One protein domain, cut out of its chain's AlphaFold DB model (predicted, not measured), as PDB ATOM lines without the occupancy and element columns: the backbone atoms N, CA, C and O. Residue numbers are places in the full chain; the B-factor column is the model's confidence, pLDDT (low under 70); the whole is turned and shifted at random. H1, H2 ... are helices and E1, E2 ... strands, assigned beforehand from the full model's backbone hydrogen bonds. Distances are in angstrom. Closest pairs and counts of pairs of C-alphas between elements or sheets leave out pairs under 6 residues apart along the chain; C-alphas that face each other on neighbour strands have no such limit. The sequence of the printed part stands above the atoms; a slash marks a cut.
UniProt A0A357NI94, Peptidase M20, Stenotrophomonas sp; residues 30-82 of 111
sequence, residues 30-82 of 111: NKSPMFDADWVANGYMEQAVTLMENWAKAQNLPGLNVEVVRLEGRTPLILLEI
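What this domain is: This is residues 30 to 82 of the 111 residues of the protein "Peptidase M20" of Stenotrophomonas sp (UniProt A0A357NI94). One long helix, H2, lies lengthwise over one face of a two-stranded hairpin, E1 and E2, whose other face is bare; residues 30 to 43, with the short helix H1, gather at the beginning of H2 and make one end of the rod. Residues 59 to 64 fold the backbone back from H2 to E1 at the other end. The printed part has 53 residues, with two named helices and two named strands in the order H1, H2, E1, E2; the sheet's order is E1 - E2, antiparallel, and the class is mixed, helices and strands. The whole is loose, with a radius of gyration of the C-alphas of 12.6 A, and the C-alphas span 39 by 18 by 14 A.

How they stand to each other: From residue 30 the first named element is H1, residues 39 to 42, and a tight link of one residue leads to H2, residues 44 to 58. H1 and H2 are close but not clearly touching; their closest C-alphas, those of Trp 39 and Met 45, are 6.8 A apart. Every O i to N i+4 pair in H2 is within hydrogen-bond range, while H1 is too short for such a pair and has 0 of its 1 O i to N i+3 pair within range. A short link of six residues leads from H2 to E1, residues 65 to 69. The closest C-alphas of H2 and E1 are those of Lys 57 and Val 66, 6.6 A apart. E1 and E2, residues 77 to 81, form a hairpin, joined by a short link of seven residues. These neighbour strands are antiparallel, with 160 degrees between their directions; N 67 and O 79 are 2.9 A apart and N 79 and O 67 are 2.8 A apart, both within hydrogen-bond range. The C-alphas of Val 68 and Ile 78 face each other at 4.6 A. The closest C-alphas of H2 and E2 are those of Glu 53 and Ile 78, 7.0 A apart. H1 is apart from E1 and from E2.

Where its parts are: H1 measures 5.0 A from first to last C-alpha and begins at Trp 39, C-alpha (210.581, 226.496, 170.844). H2, the longest helix, measures 21.2 A and ends at Ala 58, C-alpha (232.291, 239.699, 162.380). E1 measures 12.1 A. E2 measures 12.7 A and ends at Glu 81, C-alpha (222.167, 250.142, 163.831).

The domain as a whole: The two C-alphas farthest apart are those of Ala 37 and Pro 62, at 38.9 A. The C-alphas of Asn 30 and Ile 82, first and last printed, are 27.4 A apart. The printed part has no cut, and no link between its named elements is long. The mean pLDDT of the printed part is 97.2, and no printed residue is under 70.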
ATOM      1  N   ASN A  30     214.807 225.709 163.334       98.25
ATOM      2  CA  ASN A  30     214.229 226.815 164.104       98.25
ATOM      3  C   ASN A  30     212.829 227.225 163.614       98.25
ATOM      4  O   ASN A  30     212.615 228.293 163.031       98.25
ATOM      5  N   LYS A  31     211.857 226.354 163.862       98.25
ATOM      6  CA  LYS A  31     210.450 226.599 163.537       98.25
ATOM      7  C   LYS A  31     209.894 227.816 164.280       98.25
ATOM      8  O   LYS A  31     210.269 228.102 165.417       98.25
ATOM      9  N   SER A  32     208.970 228.519 163.630       97.06
ATOM     10  CA  SER A  32     208.188 229.592 164.251       97.06
ATOM     11  C   SER A  32     207.366 229.056 165.435       97.06
ATOM     12  O   SER A  32     206.900 227.916 165.354       97.06
ATOM     13  N   PRO A  33     207.089 229.853 166.491       97.38
ATOM     14  CA  PRO A  33     206.300 229.409 167.649       97.38
ATOM     15  C   PRO A  33     204.923 228.822 167.310       97.38
ATOM     16  O   PRO A  33     204.383 228.018 168.061       97.38
ATOM     17  N   MET A  34     204.347 229.201 166.162       96.94
ATOM     18  CA  MET A  34     203.092 228.625 165.661       96.94
ATOM     19  C   MET A  34     203.204 227.123 165.336       96.94
ATOM     20  O   MET A  34     202.201 226.414 165.376       96.94
ATOM     21  N   PHE A  35     204.406 226.640 165.013       97.44
ATOM     22  CA  PHE A  35     204.688 225.254 164.622       97.44
ATOM     23  C   PHE A  35     205.504 224.482 165.666       97.44
ATOM     24  O   PHE A  35     205.694 223.277 165.518       97.44
ATOM     25  N   ASP A  36     205.987 225.168 166.701       97.44
ATOM     26  CA  ASP A  36     206.725 224.595 167.822       97.44
ATOM     27  C   ASP A  36     206.386 225.364 169.108       97.44
ATOM     28  O   ASP A  36     206.932 226.435 169.375       97.44
ATOM     29  N   ALA A  37     205.459 224.830 169.906       96.44
ATOM     30  CA  ALA A  37     205.055 225.450 171.169       96.44
ATOM     31  C   ALA A  37     206.183 225.440 172.218       96.44
ATOM     32  O   ALA A  37     206.228 226.324 173.074       96.44
ATOM     33  N   ASP A  38     207.115 224.489 172.110       97.25
ATOM     34  CA  ASP A  38     208.242 224.293 173.023       97.25
ATOM     35  C   ASP A  38     209.540 224.923 172.480       97.25
ATOM     36  O   ASP A  38     210.637 224.591 172.932       97.25
ATOM     37  N   TRP A  39     209.441 225.874 171.539       97.31
ATOM     38  CA  TRP A  39     210.581 226.496 170.844       97.31
ATOM     39  C   TRP A  39     211.677 227.034 171.776       97.31
ATOM     40  O   TRP A  39     212.861 226.991 171.431       97.31
ATOM     41  N   VAL A  40     211.303 227.522 172.966       96.81
ATOM     42  CA  VAL A  40     212.255 227.980 173.992       96.81
ATOM     43  C   VAL A  40     213.076 226.808 174.523       96.81
ATOM     44  O   VAL A  40     214.299 226.900 174.595       96.81
ATOM     45  N   ALA A  41     212.412 225.707 174.880       97.44
ATOM     46  CA  ALA A  41     213.060 224.514 175.412       97.44
ATOM     47  C   ALA A  41     213.900 223.801 174.342       97.44
ATOM     48  O   ALA A  41     214.989 223.314 174.644       97.44
ATOM     49  N   ASN A  42     213.434 223.796 173.091       97.81
ATOM     50  CA  ASN A  42     214.160 223.225 171.957       97.81
ATOM     51  C   ASN A  42     215.414 224.033 171.582       97.81
ATOM     52  O   ASN A  42     216.364 223.482 171.031       97.81
ATOM     53  N   GLY A  43     215.442 225.338 171.871       98.00
ATOM     54  CA  GLY A  43     216.641 226.176 171.763       98.00
ATOM     55  C   GLY A  43     217.106 226.500 170.335       98.00
ATOM     56  O   GLY A  43     218.052 227.264 170.164       98.00
ATOM     57  N   TYR A  44     216.450 225.989 169.291       98.62
ATOM     58  CA  TYR A  44     216.853 226.225 167.896       98.62
ATOM     59  C   TYR A  44     216.745 227.694 167.476       98.62
ATOM     60  O   TYR A  44     217.581 228.184 166.719       98.62
ATOM     61  N   MET A  45     215.750 228.420 167.994       98.50
ATOM     62  CA  MET A  45     215.635 229.866 167.777       98.50
ATOM     63  C   MET A  45     216.876 230.597 168.302       98.50
ATOM     64  O   MET A  45     217.419 231.466 167.629       98.50
ATOM     65  N   GLU A  46     217.360 230.193 169.479       98.31
ATOM     66  CA  GLU A  46     218.548 230.773 170.099       98.31
ATOM     67  C   GLU A  46     219.813 230.457 169.298       98.31
ATOM     68  O   GLU A  46     220.648 231.335 169.086       98.31
ATOM     69  N   GLN A  47     219.926 229.231 168.779       98.69
ATOM     70  CA  GLN A  47     221.032 228.837 167.903       98.69
ATOM     71  C   GLN A  47     221.064 229.675 166.619       98.69
ATOM     72  O   GLN A  47     222.121 230.181 166.246       98.69
ATOM     73  N   ALA A  48     219.914 229.862 165.964       98.75
ATOM     74  CA  ALA A  48     219.819 230.658 164.741       98.75
ATOM     75  C   ALA A  48     220.127 232.142 164.990       98.75
ATOM     76  O   ALA A  48     220.866 232.754 164.219       98.75
ATOM     77  N   VAL A  49     219.615 232.706 166.088       98.56
ATOM     78  CA  VAL A  49     219.914 234.084 166.504       98.56
ATOM     79  C   VAL A  49     221.404 234.260 166.783       98.56
ATOM     80  O   VAL A  49     222.009 235.190 166.257       98.56
ATOM     81  N   THR A  50     222.010 233.340 167.536       98.62
ATOM     82  CA  THR A  50     223.444 233.377 167.862       98.62
ATOM     83  C   THR A  50     224.314 233.305 166.606       98.62
ATOM     84  O   THR A  50     225.291 234.042 166.488       98.62
ATOM     85  N   LEU A  51     223.960 232.444 165.642       98.62
ATOM     86  CA  LEU A  51     224.678 232.333 164.368       98.62
ATOM     87  C   LEU A  51     224.666 233.669 163.612       98.62
ATOM     88  O   LEU A  51     225.721 234.170 163.222       98.62
ATOM     89  N   MET A  52     223.485 234.272 163.462       98.25
ATOM     90  CA  MET A  52     223.315 235.535 162.738       98.25
ATOM     91  C   MET A  52     223.976 236.716 163.461       98.25
ATOM     92  O   MET A  52     224.629 237.540 162.822       98.25
ATOM     93  N   GLU A  53     223.857 236.787 164.791       98.31
ATOM     94  CA  GLU A  53     224.508 237.810 165.618       98.31
ATOM     95  C   GLU A  53     226.034 237.748 165.477       98.31
ATOM     96  O   GLU A  53     226.684 238.773 165.250       98.31
ATOM     97  N   ASN A  54     226.615 236.550 165.577       98.12
ATOM     98  CA  ASN A  54     228.057 236.359 165.450       98.12
ATOM     99  C   ASN A  54     228.554 236.749 164.057       98.12
ATOM    100  O   ASN A  54     229.569 237.444 163.943       98.12
ATOM    101  N   TRP A  55     227.828 236.362 163.004       98.12
ATOM    102  CA  TRP A  55     228.178 236.756 161.643       98.12
ATOM    103  C   TRP A  55     228.102 238.273 161.444       98.12
ATOM    104  O   TRP A  55     229.032 238.861 160.885       98.12
ATOM    105  N   ALA A  56     227.044 238.921 161.941       97.50
ATOM    106  CA  ALA A  56     226.875 240.369 161.860       97.50
ATOM    107  C   ALA A  56     228.022 241.118 162.559       97.50
ATOM    108  O   ALA A  56     228.618 242.024 161.972       97.50
ATOM    109  N   LYS A  57     228.394 240.701 163.777       97.00
ATOM    110  CA  LYS A  57     229.521 241.289 164.522       97.00
ATOM    111  C   LYS A  57     230.857 241.111 163.795       97.00
ATOM    112  O   LYS A  57     231.683 242.019 163.810       97.00
ATOM    113  N   ALA A  58     231.058 239.983 163.114       97.38
ATOM    114  CA  ALA A  58     232.291 239.699 162.380       97.38
ATOM    115  C   ALA A  58     232.508 240.592 161.142       97.38
ATOM    116  O   ALA A  58     233.629 240.664 160.635       97.38
ATOM    117  N   GLN A  59     231.481 241.309 160.666       94.88
ATOM    118  CA  GLN A  59     231.612 242.195 159.502       94.88
ATOM    119  C   GLN A  59     232.483 243.430 159.771       94.88
ATOM    120  O   GLN A  59     232.934 244.062 158.818       94.88
ATOM    121  N   ASN A  60     232.753 243.757 161.044       90.44
ATOM    122  CA  ASN A  60     233.635 244.856 161.462       90.44
ATOM    123  C   ASN A  60     233.318 246.198 160.773       90.44
ATOM    124  O   ASN A  60     234.217 246.957 160.409       90.44
ATOM    125  N   LEU A  61     232.028 246.490 160.580       93.50
ATOM    126  CA  LEU A  61     231.582 247.747 159.990       93.50
ATOM    127  C   LEU A  61     231.753 248.891 161.007       93.50
ATOM    128  O   LEU A  61     231.265 248.774 162.134       93.50
ATOM    129  N   PRO A  62     232.423 250.003 160.649       93.06
ATOM    130  CA  PRO A  62     232.580 251.138 161.553       93.06
ATOM    131  C   PRO A  62     231.229 251.674 162.045       93.06
ATOM    132  O   PRO A  62     230.359 251.999 161.244       93.06
ATOM    133  N   GLY A  63     231.072 251.778 163.366       94.12
ATOM    134  CA  GLY A  63     229.855 252.296 163.997       94.12
ATOM    135  C   GLY A  63     228.688 251.308 164.081       94.12
ATOM    136  O   GLY A  63     227.661 251.678 164.638       94.12
ATOM    137  N   LEU A  64     228.830 250.075 163.581       97.00
ATOM    138  CA  LEU A  64     227.787 249.058 163.713       97.00
ATOM    139  C   LEU A  64     227.583 248.665 165.180       97.00
ATOM    140  O   LEU A  64     228.488 248.133 165.824       97.00
ATOM    141  N   ASN A  65     226.362 248.862 165.666       97.50
ATOM    142  CA  ASN A  65     225.855 248.277 166.894       97.50
ATOM    143  C   ASN A  65     224.994 247.051 166.553       97.50
ATOM    144  O   ASN A  65     224.102 247.140 165.710       97.50
ATOM    145  N   VAL A  66     225.268 245.916 167.199       98.19
ATOM    146  CA  VAL A  66     224.491 244.676 167.059       98.19
ATOM    147  C   VAL A  66     223.922 244.321 168.425       98.19
ATOM    148  O   VAL A  66     224.675 243.975 169.337       98.19
ATOM    149  N   GLU A  67     222.601 244.375 168.549       98.25
ATOM    150  CA  GLU A  67     221.875 244.061 169.777       98.25
ATOM    151  C   GLU A  67     220.873 242.931 169.533       98.25
ATOM    152  O   GLU A  67     220.127 242.940 168.555       98.25
ATOM    153  N   VAL A  68     220.817 241.968 170.454       98.56
ATOM    154  CA  VAL A  68     219.723 240.995 170.509       98.56
ATOM    155  C   VAL A  68     218.743 241.421 171.594       98.56
ATOM    156  O   VAL A  68     218.962 241.183 172.784       98.56
ATOM    157  N   VAL A  69     217.642 242.036 171.174       98.50
ATOM    158  CA  VAL A  69     216.567 242.494 172.056       98.50
ATOM    159  C   VAL A  69     215.716 241.301 172.479       98.50
ATOM    160  O   VAL A  69     215.257 240.507 171.650       98.50
ATOM    161  N   ARG A  70     215.481 241.177 173.789       97.88
ATOM    162  CA  ARG A  70     214.711 240.080 174.389       97.88
ATOM    163  C   ARG A  70     213.620 240.631 175.284       97.88
ATOM    164  O   ARG A  70     213.881 241.438 176.170       97.88
ATOM    165  N   LEU A  71     212.403 240.155 175.059       97.38
ATOM    166  CA  LEU A  71     211.236 240.473 175.872       97.38
ATOM    167  C   LEU A  71     210.623 239.171 176.382       97.38
ATOM    168  O   LEU A  71     210.596 238.169 175.666       97.38
ATOM    169  N   GLU A  72     210.123 239.191 177.615       93.56
ATOM    170  CA  GLU A  72     209.478 238.029 178.222       93.56
ATOM    171  C   GLU A  72     208.322 237.525 177.341       93.56
ATOM    172  O   GLU A  72     207.480 238.299 176.880       93.56
ATOM    173  N   GLY A  73     208.315 236.217 177.064       92.38
ATOM    174  CA  GLY A  73     207.294 235.568 176.240       92.38
ATOM    175  C   GLY A  73     207.339 235.899 174.742       92.38
ATOM    176  O   GLY A  73     206.377 235.592 174.039       92.38
ATOM    177  N   ARG A  74     208.411 236.522 174.228       97.69
ATOM    178  CA  ARG A  74     208.564 236.865 172.800       97.69
ATOM    179  C   ARG A  74     209.822 236.251 172.193       97.69
ATOM    180  O   ARG A  74     210.803 236.006 172.890       97.69
ATOM    181  N   THR A  75     209.794 236.031 170.879       98.00
ATOM    182  CA  THR A  75     210.989 235.636 170.126       98.00
ATOM    183  C   THR A  75     212.032 236.761 170.144       98.00
ATOM    184  O   THR A  75     211.657 237.936 170.226       98.00
ATOM    185  N   PRO A  76     213.335 236.438 170.074       98.38
ATOM    186  CA  PRO A  76     214.384 237.454 170.038       98.38
ATOM    187  C   PRO A  76     214.321 238.291 168.755       98.38
ATOM    188  O   PRO A  76     213.929 237.788 167.699       98.38
ATOM    189  N   LEU A  77     214.753 239.550 168.838       98.62
ATOM    190  CA  LEU A  77     214.917 240.443 167.692       98.62
ATOM    191  C   LEU A  77     216.381 240.860 167.580       98.62
ATOM    192  O   LEU A  77     216.951 241.361 168.543       98.62
ATOM    193  N   ILE A  78     216.978 240.665 166.405       98.56
ATOM    194  CA  ILE A  78     218.325 241.158 166.108       98.56
ATOM    195  C   ILE A  78     218.183 242.562 165.516       98.56
ATOM    196  O   ILE A  78     217.590 242.726 164.448       98.56
ATOM    197  N   LEU A  79     218.710 243.564 166.213       98.56
ATOM    198  CA  LEU A  79     218.731 244.959 165.791       98.56
ATOM    199  C   LEU A  79     220.156 245.342 165.387       98.56
ATOM    200  O   LEU A  79     221.089 245.209 166.181       98.56
ATOM    201  N   LEU A  80     220.316 245.805 164.147       98.31
ATOM    202  CA  LEU A  80     221.564 246.374 163.643       98.31
ATOM    203  C   LEU A  80     221.346 247.863 163.404       98.31
ATOM    204  O   LEU A  80     220.461 248.239 162.635       98.31
ATOM    205  N   GLU A  81     222.173 248.694 164.024       97.44
ATOM    206  CA  GLU A  81     222.167 250.142 163.831       97.44
ATOM    207  C   GLU A  81     223.548 250.590 163.353       97.44
ATOM    208  O   GLU A  81     224.565 250.209 163.932       97.44
ATOM    209  N   ILE A  82     223.595 251.376 162.276       95.12
ATOM    210  CA  ILE A  82     224.835 251.942 161.736       95.12
ATOM    211  C   ILE A  82     224.585 253.432 161.478       95.12
ATOM    212  O   ILE A  82     223.726 253.754 160.652       95.12
TER     213      ILE A  82